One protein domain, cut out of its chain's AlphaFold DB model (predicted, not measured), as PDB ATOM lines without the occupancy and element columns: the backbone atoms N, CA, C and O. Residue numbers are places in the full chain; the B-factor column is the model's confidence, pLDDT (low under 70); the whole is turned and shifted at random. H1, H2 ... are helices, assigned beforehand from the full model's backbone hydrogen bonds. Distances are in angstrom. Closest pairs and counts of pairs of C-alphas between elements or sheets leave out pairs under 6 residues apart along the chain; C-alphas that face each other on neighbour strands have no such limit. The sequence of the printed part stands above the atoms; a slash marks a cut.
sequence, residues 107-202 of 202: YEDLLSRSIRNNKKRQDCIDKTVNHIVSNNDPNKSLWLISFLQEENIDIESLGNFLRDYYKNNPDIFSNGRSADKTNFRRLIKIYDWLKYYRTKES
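Overview. This is residues 107 to 202 of the 202 residues of an uncharacterized protein of Clostridium luticellarii (UniProt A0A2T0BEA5). A long slanting helix, H7, runs through a compact all-helix body as its core; H5 runs back beside it at a slant, and the helical hairpin of H3 and H4 packs on the two, H3 on H5 and H4 on H7. Short H1 packs on the middle of H7, H2 lies out at the edge touching no helix, and short H6 makes the turn at the end where the chain passes from H5 to H7. The printed part has 96 residues with seven named helices, H1 to H7 in order, and no named strand. It is compact, with a radius of gyration of the C-alphas of 12.7 A, and its rounded outline spans 36 by 30 by 25 A.

Along the chain. Find C-alpha 107 at (-43.764, -17.229, -30.023); there H1 begins, residues 107 to 110, and H2 follows with residues 113 to 119. Read on to H3, residues 129 to 135, 10.2 A long, and H4, residues 138 to 145, 10.4 A long. At C-alpha 155, (-52.932, -9.047, -35.061), H5 begins; it runs 20.0 A to residue 168. After H6, residues 172 to 175, look for H7, residues 178 to 196, which runs 27.2 A to C-alpha 196 at (-55.843, -19.126, -33.825).

Arrangement. Begin at the hub, H7, which touches four helices. H5 touches it, nearest at the C-alphas of Ile 155 and Tyr 191, 6.5 A apart; they run opposite ways at a steep tilt of 37 degrees, only just steep. H4 touches residues 180 to 187 of H7 alone, at a steep tilt of 56 degrees, the closest C-alphas being those of Leu 142 and Asn 183, 5.7 A apart. H1 touches residues 186 to 190 of H7 alone, closest at the C-alphas of Leu 110 and Ile 190, 6.7 A. H6 and H7 touch only at the corner, and only just, with 3 pairs of C-alphas within 8 A; the closest are those of Phe 173 and Lys 181, 5.9 A. In the hairpin of H3 and H4, the closest C-alphas are those of Val 133 and Ser 141, 5.6 A apart. H3 also touches residues 157 to 161 of H5 alone, with the C-alphas of Val 129 and Ser 157 closest at 6.3 A. H2 is close to H1 but not clearly touching, with the C-alphas of Glu 108 and Arg 116 closest at 7.0 A; H2 and H7 are apart. Every O i to N i+4 pair is within hydrogen-bond range in H2, H3, H4, H5 and H7; H1 and H6 are too short for such a pair.

Size, cuts and confidence. The C-alphas farthest apart, those of Asn 175 and Ser 202, are 38.7 A apart. The printed part has no cut, and no link is long. Look at the B-factor column: its mean over the printed part is 94.5, and residues 199 to 202 are under 70.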
ATOM      1  N   TYR A 107     -44.077 -18.121 -28.902       94.38
ATOM      2  CA  TYR A 107     -43.764 -17.229 -30.023       94.38
ATOM      3  C   TYR A 107     -42.329 -17.391 -30.540       94.38
ATOM      4  O   TYR A 107     -42.102 -17.515 -31.745       94.38
ATOM      5  N   GLU A 108     -41.353 -17.485 -29.635       93.25
ATOM      6  CA  GLU A 108     -39.944 -17.656 -30.000       93.25
ATOM      7  C   GLU A 108     -39.715 -18.898 -30.873       93.25
ATOM      8  O   GLU A 108     -38.900 -18.867 -31.799       93.25
ATOM      9  N   ASP A 109     -40.485 -19.969 -30.678       93.38
ATOM     10  CA  ASP A 109     -40.362 -21.202 -31.455       93.38
ATOM     11  C   ASP A 109     -40.757 -21.043 -32.932       93.38
ATOM     12  O   ASP A 109     -40.356 -21.848 -33.781       93.38
ATOM     13  N   LEU A 110     -41.480 -19.973 -33.271       94.31
ATOM     14  CA  LEU A 110     -41.828 -19.611 -34.644       94.31
ATOM     15  C   LEU A 110     -40.658 -18.947 -35.386       94.31
ATOM     16  O   LEU A 110     -40.621 -18.986 -36.624       94.31
ATOM     17  N   LEU A 111     -39.703 -18.374 -34.647       94.06
ATOM     18  CA  LEU A 111     -38.551 -17.633 -35.160       94.06
ATOM     19  C   LEU A 111     -37.362 -18.554 -35.448       94.06
ATOM     20  O   LEU A 111     -37.176 -19.588 -34.808       94.06
ATOM     21  N   SER A 112     -36.515 -18.165 -36.406       92.12
ATOM     22  CA  SER A 112     -35.258 -18.879 -36.660       92.12
ATOM     23  C   SER A 112     -34.226 -18.559 -35.578       92.12
ATOM     24  O   SER A 112     -34.233 -17.467 -35.013       92.12
ATOM     25  N   ARG A 113     -33.271 -19.468 -35.346       93.06
ATOM     26  CA  ARG A 113     -32.173 -19.254 -34.384       93.06
ATOM     27  C   ARG A 113     -31.432 -17.930 -34.621       93.06
ATOM     28  O   ARG A 113     -31.137 -17.220 -33.670       93.06
ATOM     29  N   SER A 114     -31.180 -17.583 -35.885       93.38
ATOM     30  CA  SER A 114     -30.529 -16.316 -36.247       93.38
ATOM     31  C   SER A 114     -31.343 -15.102 -35.793       93.38
ATOM     32  O   SER A 114     -30.783 -14.169 -35.222       93.38
ATOM     33  N   ILE A 115     -32.667 -15.127 -35.973       94.75
ATOM     34  CA  ILE A 115     -33.531 -14.023 -35.545       94.75
ATOM     35  C   ILE A 115     -33.518 -13.888 -34.032       94.75
ATOM     36  O   ILE A 115     -33.249 -12.796 -33.547       94.75
ATOM     37  N   ARG A 116     -33.707 -14.986 -33.290       94.88
ATOM     38  CA  ARG A 116     -33.690 -14.966 -31.816       94.88
ATOM     39  C   ARG A 116     -32.390 -14.371 -31.273       94.88
ATOM     40  O   ARG A 116     -32.415 -13.506 -30.404       94.88
ATOM     41  N   ASN A 117     -31.258 -14.779 -31.848       94.62
ATOM     42  CA  ASN A 117     -29.937 -14.322 -31.421       94.62
ATOM     43  C   ASN A 117     -29.690 -12.833 -31.706       94.62
ATOM     44  O   ASN A 117     -28.966 -12.179 -30.960       94.62
ATOM     45  N   ASN A 118     -30.268 -12.297 -32.783       93.94
ATOM     46  CA  ASN A 118     -30.060 -10.906 -33.194       93.94
ATOM     47  C   ASN A 118     -31.164  -9.957 -32.717       93.94
ATOM     48  O   ASN A 118     -30.962  -8.748 -32.756       93.94
ATOM     49  N   LYS A 119     -32.290 -10.491 -32.229       92.69
ATOM     50  CA  LYS A 119     -33.481  -9.749 -31.800       92.69
ATOM     51  C   LYS A 119     -33.155  -8.623 -30.828       92.69
ATOM     52  O   LYS A 119     -33.438  -7.470 -31.117       92.69
ATOM     53  N   LYS A 120     -32.465  -8.950 -29.730       91.88
ATOM     54  CA  LYS A 120     -32.094  -8.001 -28.663       91.88
ATOM     55  C   LYS A 120     -31.122  -6.903 -29.103       91.88
ATOM     56  O   LYS A 120     -30.888  -5.973 -28.348       91.88
ATOM     57  N   ARG A 121     -30.515  -7.043 -30.285       92.56
ATOM     58  CA  ARG A 121     -29.585  -6.063 -30.862       92.56
ATOM     59  C   ARG A 121     -30.261  -5.142 -31.873       92.56
ATOM     60  O   ARG A 121     -29.586  -4.289 -32.431       92.56
ATOM     61  N   GLN A 122     -31.537  -5.370 -32.184       94.12
ATOM     62  CA  GLN A 122     -32.262  -4.521 -33.117       94.12
ATOM     63  C   GLN A 122     -32.885  -3.350 -32.371       94.12
ATOM     64  O   GLN A 122     -33.707  -3.558 -31.483       94.12
ATOM     65  N   ASP A 123     -32.596  -2.131 -32.818       93.56
ATOM     66  CA  ASP A 123     -33.209  -0.906 -32.283       93.56
ATOM     67  C   ASP A 123     -34.738  -0.884 -32.451       93.56
ATOM     68  O   ASP A 123     -35.450  -0.119 -31.800       93.56
ATOM     69  N   CYS A 124     -35.267  -1.726 -33.345       94.81
ATOM     70  CA  CYS A 124     -36.693  -1.838 -33.588       94.81
ATOM     71  C   CYS A 124     -37.433  -2.796 -32.647       94.81
ATOM     72  O   CYS A 124     -38.652  -2.855 -32.751       94.81
ATOM     73  N   ILE A 125     -36.753  -3.542 -31.766       95.81
ATOM     74  CA  ILE A 125     -37.357  -4.633 -30.973       95.81
ATOM     75  C   ILE A 125     -38.637  -4.213 -30.225       95.81
ATOM     76  O   ILE A 125     -39.615  -4.966 -30.217       95.81
ATOM     77  N   ASP A 126     -38.654  -2.994 -29.686       96.12
ATOM     78  CA  ASP A 126     -39.761  -2.448 -28.889       96.12
ATOM     79  C   ASP A 126     -40.731  -1.571 -29.706       96.12
ATOM     80  O   ASP A 126     -41.540  -0.824 -29.157       96.12
ATOM     81  N   LYS A 127     -40.637  -1.605 -31.041       98.12
ATOM     82  CA  LYS A 127     -41.537  -0.870 -31.941       98.12
ATOM     83  C   LYS A 127     -42.757  -1.710 -32.301       98.12
ATOM     84  O   LYS A 127     -42.733  -2.933 -32.243       98.12
ATOM     85  N   THR A 128     -43.818  -1.040 -32.741       98.44
ATOM     86  CA  THR A 128     -45.031  -1.699 -33.241       98.44
ATOM     87  C   THR A 128     -44.925  -2.024 -34.728       98.44
ATOM     88  O   THR A 128     -44.148  -1.406 -35.462       98.44
ATOM     89  N   VAL A 129     -45.769  -2.944 -35.205       98.44
ATOM     90  CA  VAL A 129     -45.906  -3.246 -36.643       98.44
ATOM     91  C   VAL A 129     -46.169  -1.973 -37.454       98.44
ATOM     92  O   VAL A 129     -45.458  -1.713 -38.421       98.44
ATOM     93  N   ASN A 130     -47.117  -1.138 -37.018       98.31
ATOM     94  CA  ASN A 130     -47.456   0.110 -37.710       98.31
ATOM     95  C   ASN A 130     -46.271   1.078 -37.767       98.31
ATOM     96  O   ASN A 130     -46.032   1.694 -38.802       98.31
ATOM     97  N   HIS A 131     -45.478   1.176 -36.694       98.44
ATOM     98  CA  HIS A 131     -44.265   1.989 -36.722       98.44
ATOM     99  C   HIS A 131     -43.269   1.480 -37.770       98.44
ATOM    100  O   HIS A 131     -42.715   2.280 -38.518       98.44
ATOM    101  N   ILE A 132     -43.049   0.165 -37.856       98.56
ATOM    102  CA  ILE A 132     -42.137  -0.403 -38.853       98.56
ATOM    103  C   ILE A 132     -42.621  -0.109 -40.273       98.56
ATOM    104  O   ILE A 132     -41.835   0.403 -41.072       98.56
ATOM    105  N   VAL A 133     -43.896  -0.382 -40.555       98.31
ATOM    106  CA  VAL A 133     -44.502  -0.229 -41.886       98.31
ATOM    107  C   VAL A 133     -44.506   1.231 -42.344       98.31
ATOM    108  O   VAL A 133     -44.175   1.502 -43.492       98.31
ATOM    109  N   SER A 134     -44.805   2.186 -41.460       98.06
ATOM    110  CA  SER A 134     -44.839   3.611 -41.826       98.06
ATOM    111  C   SER A 134     -43.459   4.240 -42.046       98.06
ATOM    112  O   SER A 134     -43.376   5.323 -42.613       98.06
ATOM    113  N   ASN A 135     -42.376   3.600 -41.587       98.12
ATOM    114  CA  ASN A 135     -41.022   4.173 -41.610       98.12
ATOM    115  C   ASN A 135     -40.034   3.399 -42.498       98.12
ATOM    116  O   ASN A 135     -38.844   3.713 -42.515       98.12
ATOM    117  N   ASN A 136     -40.478   2.356 -43.201       98.06
ATOM    118  CA  ASN A 136     -39.609   1.513 -44.022       98.06
ATOM    119  C   ASN A 136     -40.336   1.062 -45.290       98.06
ATOM    120  O   ASN A 136     -41.559   0.981 -45.323       98.06
ATOM    121  N   ASP A 137     -39.578   0.692 -46.322       97.56
ATOM    122  CA  ASP A 137     -40.168   0.033 -47.484       97.56
ATOM    123  C   ASP A 137     -40.788  -1.331 -47.094       97.56
ATOM    124  O   ASP A 137     -40.398  -1.937 -46.082       97.56
ATOM    125  N   PRO A 138     -41.744  -1.860 -47.883       97.38
ATOM    126  CA  PRO A 138     -42.444  -3.097 -47.538       97.38
ATOM    127  C   PRO A 138     -41.525  -4.315 -47.361       97.38
ATOM    128  O   PRO A 138     -41.767  -5.148 -46.487       97.38
ATOM    129  N   ASN A 139     -40.444  -4.427 -48.141       96.50
ATOM    130  CA  ASN A 139     -39.533  -5.571 -48.056       96.50
ATOM    131  C   ASN A 139     -38.683  -5.516 -46.785       96.50
ATOM    132  O   ASN A 139     -38.532  -6.518 -46.082       96.50
ATOM    133  N   LYS A 140     -38.162  -4.335 -46.447       97.38
ATOM    134  CA  LYS A 140     -37.463  -4.116 -45.177       97.38
ATOM    135  C   LYS A 140     -38.398  -4.317 -43.986       97.38
ATOM    136  O   LYS A 140     -37.979  -4.898 -42.987       97.38
ATOM    137  N   SER A 141     -39.668  -3.934 -44.115       98.25
ATOM    138  CA  SER A 141     -40.688  -4.172 -43.091       98.25
ATOM    139  C   SER A 141     -40.895  -5.663 -42.805       98.25
ATOM    140  O   SER A 141     -40.899  -6.048 -41.636       98.25
ATOM    141  N   LEU A 142     -40.944  -6.534 -43.828       97.38
ATOM    142  CA  LEU A 142     -41.011  -7.993 -43.623       97.38
ATOM    143  C   LEU A 142     -39.879  -8.511 -42.722       97.38
ATOM    144  O   LEU A 142     -40.077  -9.382 -41.867       97.38
ATOM    145  N   TRP A 143     -38.668  -8.005 -42.950       96.56
ATOM    146  CA  TRP A 143     -37.489  -8.408 -42.196       96.56
ATOM    147  C   TRP A 143     -37.529  -7.860 -40.766       96.56
ATOM    148  O   TRP A 143     -37.412  -8.639 -39.822       96.56
ATOM    149  N   LEU A 144     -37.773  -6.557 -40.602       97.88
ATOM    150  CA  LEU A 144     -37.789  -5.885 -39.300       97.88
ATOM    151  C   LEU A 144     -38.888  -6.407 -38.369       97.88
ATOM    152  O   LEU A 144     -38.621  -6.619 -37.187       97.88
ATOM    153  N   ILE A 145     -40.092  -6.683 -38.888       98.12
ATOM    154  CA  ILE A 145     -41.210  -7.189 -38.073       98.12
ATOM    155  C   ILE A 145     -40.848  -8.521 -37.400       98.12
ATOM    156  O   ILE A 145     -41.262  -8.781 -36.274       98.12
ATOM    157  N   SER A 146     -40.002  -9.345 -38.033       95.69
ATOM    158  CA  SER A 146     -39.553 -10.614 -37.442       95.69
ATOM    159  C   SER A 146     -38.767 -10.430 -36.129       95.69
ATOM    160  O   SER A 146     -38.593 -11.396 -35.382       95.69
ATOM    161  N   PHE A 147     -38.275  -9.222 -35.832       97.12
ATOM    162  CA  PHE A 147     -37.516  -8.922 -34.620       97.12
ATOM    163  C   PHE A 147     -38.339  -8.274 -33.503       97.12
ATOM    164  O   PHE A 147     -37.832  -8.186 -32.391       97.12
ATOM    165  N   LEU A 148     -39.603  -7.917 -33.726       97.81
ATOM    166  CA  LEU A 148     -40.433  -7.277 -32.697       97.81
ATOM    167  C   LEU A 148     -40.785  -8.233 -31.556       97.81
ATOM    168  O   LEU A 148     -40.997  -9.427 -31.805       97.81
ATOM    169  N   GLN A 149     -40.862  -7.727 -30.324       96.19
ATOM    170  CA  GLN A 149     -41.436  -8.489 -29.204       96.19
ATOM    171  C   GLN A 149     -42.878  -8.919 -29.513       96.19
ATOM    172  O   GLN A 149     -43.569  -8.246 -30.279       96.19
ATOM    173  N   GLU A 150     -43.313 -10.051 -28.955       96.00
ATOM    174  CA  GLU A 150     -44.638 -10.624 -29.236       96.00
ATOM    175  C   GLU A 150     -45.760  -9.627 -28.917       96.00
ATOM    176  O   GLU A 150     -46.692  -9.448 -29.699       96.00
ATOM    177  N   GLU A 151     -45.623  -8.929 -27.794       95.81
ATOM    178  CA  GLU A 151     -46.589  -7.988 -27.232       95.81
ATOM    179  C   GLU A 151     -46.777  -6.754 -28.127       95.81
ATOM    180  O   GLU A 151     -47.820  -6.109 -28.094       95.81
ATOM    181  N   ASN A 152     -45.788  -6.459 -28.976       96.94
ATOM    182  CA  ASN A 152     -45.807  -5.332 -29.909       96.94
ATOM    183  C   ASN A 152     -46.374  -5.701 -31.292       96.94
ATOM    184  O   ASN A 152     -46.447  -4.847 -32.188       96.94
ATOM    185  N   ILE A 153     -46.760  -6.965 -31.490       97.50
ATOM    186  CA  ILE A 153     -47.368  -7.453 -32.727       97.50
ATOM    187  C   ILE A 153     -48.882  -7.520 -32.551       97.50
ATOM    188  O   ILE A 153     -49.456  -8.532 -32.149       97.50
ATOM    189  N   ASP A 154     -49.531  -6.420 -32.920       97.06
ATOM    190  CA  ASP A 154     -50.977  -6.388 -33.087       97.06
ATOM    191  C   ASP A 154     -51.413  -7.243 -34.294       97.06
ATOM    192  O   ASP A 154     -50.835  -7.171 -35.387       97.06
ATOM    193  N   ILE A 155     -52.450  -8.059 -34.087       97.31
ATOM    194  CA  ILE A 155     -52.932  -9.047 -35.061       97.31
ATOM    195  C   ILE A 155     -53.540  -8.353 -36.278       97.31
ATOM    196  O   ILE A 155     -53.309  -8.792 -37.410       97.31
ATOM    197  N   GLU A 156     -54.314  -7.288 -36.072       97.69
ATOM    198  CA  GLU A 156     -54.975  -6.570 -37.163       97.69
ATOM    199  C   GLU A 156     -53.949  -5.864 -38.045       97.69
ATOM    200  O   GLU A 156     -53.945  -6.047 -39.265       97.69
ATOM    201  N   SER A 157     -53.017  -5.150 -37.417       98.31
ATOM    202  CA  SER A 157     -51.912  -4.447 -38.067       98.31
ATOM    203  C   SER A 157     -51.042  -5.401 -38.888       98.31
ATOM    204  O   SER A 157     -50.773  -5.142 -40.065       98.31
ATOM    205  N   LEU A 158     -50.649  -6.548 -38.316       98.75
ATOM    206  CA  LEU A 158     -49.888  -7.570 -39.038       98.75
ATOM    207  C   LEU A 158     -50.692  -8.153 -40.206       98.75
ATOM    208  O   LEU A 158     -50.172  -8.276 -41.315       98.75
ATOM    209  N   GLY A 159     -51.960  -8.499 -39.977       98.56
ATOM    210  CA  GLY A 159     -52.829  -9.064 -41.005       98.56
ATOM    211  C   GLY A 159     -53.041  -8.118 -42.187       98.56
ATOM    212  O   GLY A 159     -52.976  -8.557 -43.335       98.56
ATOM    213  N   ASN A 160     -53.263  -6.829 -41.921       98.62
ATOM    214  CA  ASN A 160     -53.430  -5.804 -42.952       98.62
ATOM    215  C   ASN A 160     -52.161  -5.663 -43.788       98.62
ATOM    216  O   ASN A 160     -52.217  -5.828 -45.006       98.62
ATOM    217  N   PHE A 161     -51.009  -5.501 -43.133       98.75
ATOM    218  CA  PHE A 161     -49.724  -5.425 -43.821       98.75
ATOM    219  C   PHE A 161     -49.462  -6.648 -44.713       98.75
ATOM    220  O   PHE A 161     -49.079  -6.487 -45.868       98.75
ATOM    221  N   LEU A 162     -49.703  -7.872 -44.226       98.75
ATOM    222  CA  LEU A 162     -49.460  -9.085 -45.016       98.75
ATOM    223  C   LEU A 162     -50.400  -9.213 -46.219       98.75
ATOM    224  O   LEU A 162     -49.959  -9.626 -47.295       98.75
ATOM    225  N   ARG A 163     -51.681  -8.862 -46.059       98.75
ATOM    226  CA  ARG A 163     -52.648  -8.860 -47.165       98.75
ATOM    227  C   ARG A 163     -52.278  -7.829 -48.223       98.75
ATOM    228  O   ARG A 163     -52.304  -8.158 -49.407       98.75
ATOM    229  N   ASP A 164     -51.906  -6.622 -47.819       98.56
ATOM    230  CA  ASP A 164     -51.522  -5.559 -48.749       98.56
ATOM    231  C   ASP A 164     -50.188  -5.867 -49.431       98.56
ATOM    232  O   ASP A 164     -50.054  -5.691 -50.643       98.56
ATOM    233  N   TYR A 165     -49.229  -6.434 -48.695       98.50
ATOM    234  CA  TYR A 165     -47.985  -6.935 -49.265       98.50
ATOM    235  C   TYR A 165     -48.255  -7.997 -50.342       98.50
ATOM    236  O   TYR A 165     -47.681  -7.914 -51.425       98.50
ATOM    237  N   TYR A 166     -49.162  -8.952 -50.091       98.19
ATOM    238  CA  TYR A 166     -49.550  -9.958 -51.086       98.19
ATOM    239  C   TYR A 166     -50.234  -9.344 -52.311       98.19
ATOM    240  O   TYR A 166     -49.886  -9.690 -53.434       98.19
ATOM    241  N   LYS A 167     -51.189  -8.423 -52.120       97.88
ATOM    242  CA  LYS A 167     -51.897  -7.760 -53.231       97.88
ATOM    243  C   LYS A 167     -50.935  -7.025 -54.164       97.88
ATOM    244  O   LYS A 167     -51.109  -7.081 -55.375       97.88
ATOM    245  N   ASN A 168     -49.911  -6.386 -53.600       97.69
ATOM    246  CA  ASN A 168     -48.880  -5.684 -54.363       97.69
ATOM    247  C   ASN A 168     -47.805  -6.621 -54.947       97.69
ATOM    248  O   ASN A 168     -47.045  -6.201 -55.812       97.69
ATOM    249  N   ASN A 169     -47.725  -7.873 -54.480       97.00
ATOM    250  CA  ASN A 169     -46.734  -8.871 -54.898       97.00
ATOM    251  C   ASN A 169     -47.403 -10.259 -55.048       97.00
ATOM    252  O   ASN A 169     -47.104 -11.177 -54.274       97.00
ATOM    253  N   PRO A 170     -48.343 -10.447 -55.995       94.75
ATOM    254  CA  PRO A 170     -49.198 -11.642 -56.053       94.75
ATOM    255  C   PRO A 170     -48.434 -12.951 -56.308       94.75
ATOM    256  O   PRO A 170     -48.900 -14.037 -55.937       94.75
ATOM    257  N   ASP A 171     -47.247 -12.851 -56.903       94.44
ATOM    258  CA  ASP A 171     -46.314 -13.931 -57.222       94.44
ATOM    259  C   ASP A 171     -45.142 -14.030 -56.226       94.44
ATOM    260  O   ASP A 171     -44.155 -14.724 -56.485       94.44
ATOM    261  N   ILE A 172     -45.249 -13.395 -55.047       96.12
ATOM    262  CA  ILE A 172     -44.208 -13.401 -54.006       96.12
ATOM    263  C   ILE A 172     -43.676 -14.805 -53.708       96.12
ATOM    264  O   ILE A 172     -42.480 -14.972 -53.480       96.12
ATOM    265  N   PHE A 173     -44.526 -15.835 -53.723       92.69
ATOM    266  CA  PHE A 173     -44.122 -17.196 -53.367       92.69
ATOM    267  C   PHE A 173     -43.215 -17.872 -54.401       92.69
ATOM    268  O   PHE A 173     -42.350 -18.654 -53.985       92.69
ATOM    269  N   SER A 174     -43.354 -17.529 -55.685       91.50
ATOM    270  CA  SER A 174     -42.560 -18.054 -56.798       91.50
ATOM    271  C   SER A 174     -41.392 -17.123 -57.134       91.50
ATOM    272  O   SER A 174     -40.228 -17.509 -56.976       91.50
ATOM    273  N   ASN A 175     -41.693 -15.877 -57.495       92.25
ATOM    274  CA  ASN A 175     -40.753 -14.934 -58.112       92.25
ATOM    275  C   ASN A 175     -40.132 -13.939 -57.126       92.25
ATOM    276  O   ASN A 175     -39.179 -13.239 -57.465       92.25
ATOM    277  N   GLY A 176     -40.616 -13.902 -55.884       91.94
ATOM    278  CA  GLY A 176     -40.035 -13.072 -54.837       91.94
ATOM    279  C   GLY A 176     -38.565 -13.391 -54.560       91.94
ATOM    280  O   GLY A 176     -38.114 -14.537 -54.702       91.94
ATOM    281  N   ARG A 177     -37.813 -12.399 -54.069       95.19
ATOM    282  CA  ARG A 177     -36.446 -12.628 -53.573       95.19
ATOM    283  C   ARG A 177     -36.475 -13.657 -52.443       95.19
ATOM    284  O   ARG A 177     -37.408 -13.697 -51.644       95.19
ATOM    285  N   SER A 178     -35.432 -14.481 -52.343       94.38
ATOM    286  CA  SER A 178     -35.371 -15.578 -51.358       94.38
ATOM    287  C   SER A 178     -35.583 -15.104 -49.908       94.38
ATOM    288  O   SER A 178     -36.317 -15.730 -49.138       94.38
ATOM    289  N   ALA A 179     -35.002 -13.952 -49.556       93.81
ATOM    290  CA  ALA A 179     -35.169 -13.339 -48.241       93.81
ATOM    291  C   ALA A 179     -36.626 -12.921 -47.978       93.81
ATOM    292  O   ALA A 179     -37.191 -13.302 -46.953       93.81
ATOM    293  N   ASP A 180     -37.253 -12.219 -48.925       95.69
ATOM    294  CA  ASP A 180     -38.640 -11.751 -48.805       95.69
ATOM    295  C   ASP A 180     -39.603 -12.937 -48.715       95.69
ATOM    296  O   ASP A 180     -40.416 -13.013 -47.799       95.69
ATOM    297  N   LYS A 181     -39.413 -13.947 -49.572       95.38
ATOM    298  CA  LYS A 181     -40.121 -15.235 -49.529       95.38
ATOM    299  C   LYS A 181     -40.079 -15.894 -48.158       95.38
ATOM    300  O   LYS A 181     -41.083 -16.438 -47.700       95.38
ATOM    301  N   THR A 182     -38.908 -15.894 -47.534       94.31
ATOM    302  CA  THR A 182     -38.688 -16.521 -46.230       94.31
ATOM    303  C   THR A 182     -39.345 -15.711 -45.115       94.31
ATOM    304  O   THR A 182     -40.023 -16.274 -44.255       94.31
ATOM    305  N   ASN A 183     -39.163 -14.390 -45.128       96.00
ATOM    306  CA  ASN A 183     -39.721 -13.499 -44.115       96.00
ATOM    307  C   ASN A 183     -41.248 -13.444 -44.205       96.00
ATOM    308  O   ASN A 183     -41.915 -13.578 -43.186       96.00
ATOM    309  N   PHE A 184     -41.806 -13.363 -45.411       97.75
ATOM    310  CA  PHE A 184     -43.246 -13.354 -45.634       97.75
ATOM    311  C   PHE A 184     -43.913 -14.632 -45.115       97.75
ATOM    312  O   PHE A 184     -44.820 -14.556 -44.289       97.75
ATOM    313  N   ARG A 185     -43.394 -15.817 -45.479       96.94
ATOM    314  CA  ARG A 185     -43.887 -17.102 -44.943       96.94
ATOM    315  C   ARG A 185     -43.822 -17.154 -43.414       96.94
ATOM    316  O   ARG A 185     -44.760 -17.627 -42.775       96.94
ATOM    317  N   ARG A 186     -42.738 -16.644 -42.815       96.69
ATOM    318  CA  ARG A 186     -42.599 -16.572 -41.353       96.69
ATOM    319  C   ARG A 186     -43.670 -15.686 -40.728       96.69
ATOM    320  O   ARG A 186     -44.286 -16.111 -39.757       96.69
ATOM    321  N   LEU A 187     -43.883 -14.489 -41.264       98.25
ATOM    322  CA  LEU A 187     -44.862 -13.557 -40.720       98.25
ATOM    323  C   LEU A 187     -46.297 -14.072 -40.873       98.25
ATOM    324  O   LEU A 187     -47.074 -13.915 -39.940       98.25
ATOM    325  N   ILE A 188     -46.636 -14.767 -41.967       98.44
ATOM    326  CA  ILE A 188     -47.946 -15.433 -42.090       98.44
ATOM    327  C   ILE A 188     -48.115 -16.505 -41.011       98.44
ATOM    328  O   ILE A 188     -49.172 -16.594 -40.399       98.44
ATOM    329  N   LYS A 189     -47.075 -17.297 -40.731       97.12
ATOM    330  CA  LYS A 189     -47.115 -18.302 -39.659       97.12
ATOM    331  C   LYS A 189     -47.281 -17.666 -38.273       97.12
ATOM    332  O   LYS A 189     -47.995 -18.207 -37.439       97.12
ATOM    333  N   ILE A 190     -46.629 -16.528 -38.028       97.75
ATOM    334  CA  ILE A 190     -46.814 -15.749 -36.794       97.75
ATOM    335  C   ILE A 190     -48.253 -15.239 -36.705       97.75
ATOM    336  O   ILE A 190     -48.897 -15.441 -35.684       97.75
ATOM    337  N   TYR A 191     -48.781 -14.649 -37.778       98.38
ATOM    338  CA  TYR A 191     -50.167 -14.188 -37.850       98.38
ATOM    339  C   TYR A 191     -51.169 -15.314 -37.555       98.38
ATOM    340  O   TYR A 191     -52.058 -15.148 -36.723       98.38
ATOM    341  N   ASP A 192     -50.987 -16.475 -38.189       98.25
ATOM    342  CA  ASP A 192     -51.786 -17.684 -37.973       98.25
ATOM    343  C   ASP A 192     -51.773 -18.121 -36.500       98.25
ATOM    344  O   ASP A 192     -52.822 -18.329 -35.890       98.25
ATOM    345  N   TRP A 193     -50.585 -18.190 -35.893       97.88
ATOM    346  CA  TRP A 193     -50.430 -18.560 -34.487       97.88
ATOM    347  C   TRP A 193     -51.101 -17.564 -33.535       97.88
ATOM    348  O   TRP A 193     -51.873 -17.969 -32.664       97.88
ATOM    349  N   LEU A 194     -50.856 -16.263 -33.721       96.94
ATOM    350  CA  LEU A 194     -51.430 -15.212 -32.879       96.94
ATOM    351  C   LEU A 194     -52.961 -15.215 -32.940       96.94
ATOM    352  O   LEU A 194     -53.620 -15.000 -31.924       96.94
ATOM    353  N   LYS A 195     -53.524 -15.466 -34.126       96.50
ATOM    354  CA  LYS A 195     -54.967 -15.432 -34.366       96.50
ATOM    355  C   LYS A 195     -55.694 -16.671 -33.845       96.50
ATOM    356  O   LYS A 195     -56.790 -16.536 -33.306       96.50
ATOM    357  N   TYR A 196     -55.119 -17.862 -34.026       96.12
ATOM    358  CA  TYR A 196     -55.843 -19.126 -33.825       96.12
ATOM    359  C   TYR A 196     -55.337 -19.988 -32.664       96.12
ATOM    360  O   TYR A 196     -56.041 -20.916 -32.258       96.12
ATOM    361  N   TYR A 197     -54.134 -19.725 -32.147       94.25
ATOM    362  CA  TYR A 197     -53.529 -20.529 -31.084       94.25
ATOM    363  C   TYR A 197     -53.319 -19.739 -29.794       94.25
ATOM    364  O   TYR A 197     -53.787 -20.181 -28.752       94.25
ATOM    365  N   ARG A 198     -52.694 -18.552 -29.850       88.81
ATOM    366  CA  ARG A 198     -52.413 -17.740 -28.648       88.81
ATOM    367  C   ARG A 198     -53.670 -17.461 -27.818       88.81
ATOM    368  O   ARG A 198     -53.642 -17.555 -26.599       88.81
ATOM    369  N   THR A 199     -54.779 -17.164 -28.488       69.00
ATOM    370  CA  THR A 199     -56.080 -16.881 -27.863       69.00
ATOM    371  C   THR A 199     -56.673 -18.060 -27.089       69.00
ATOM    372  O   THR A 199     -57.567 -17.841 -26.284       69.00
ATOM    373  N   LYS A 200     -56.192 -19.295 -27.302       59.28
ATOM    374  CA  LYS A 200     -56.595 -20.472 -26.518       59.28
ATOM    375  C   LYS A 200     -55.793 -20.649 -25.222       59.28
ATOM    376  O   LYS A 200     -56.215 -21.435 -24.383       59.28
ATOM    377  N   GLU A 201     -54.649 -19.978 -25.073       53.03
ATOM    378  CA  GLU A 201     -53.789 -20.074 -23.881       53.03
ATOM    379  C   GLU A 201     -53.965 -18.891 -22.904       53.03
ATOM    380  O   GLU A 201     -53.256 -18.825 -21.902       53.03
ATOM    381  N   SER A 202     -54.891 -17.960 -23.187       42.53
ATOM    382  CA  SER A 202     -55.232 -16.812 -22.323       42.53
ATOM    383  C   SER A 202     -56.489 -17.050 -21.496       42.53
ATOM    384  O   SER A 202     -57.426 -17.685 -22.029       42.53
TER     385      SER A 202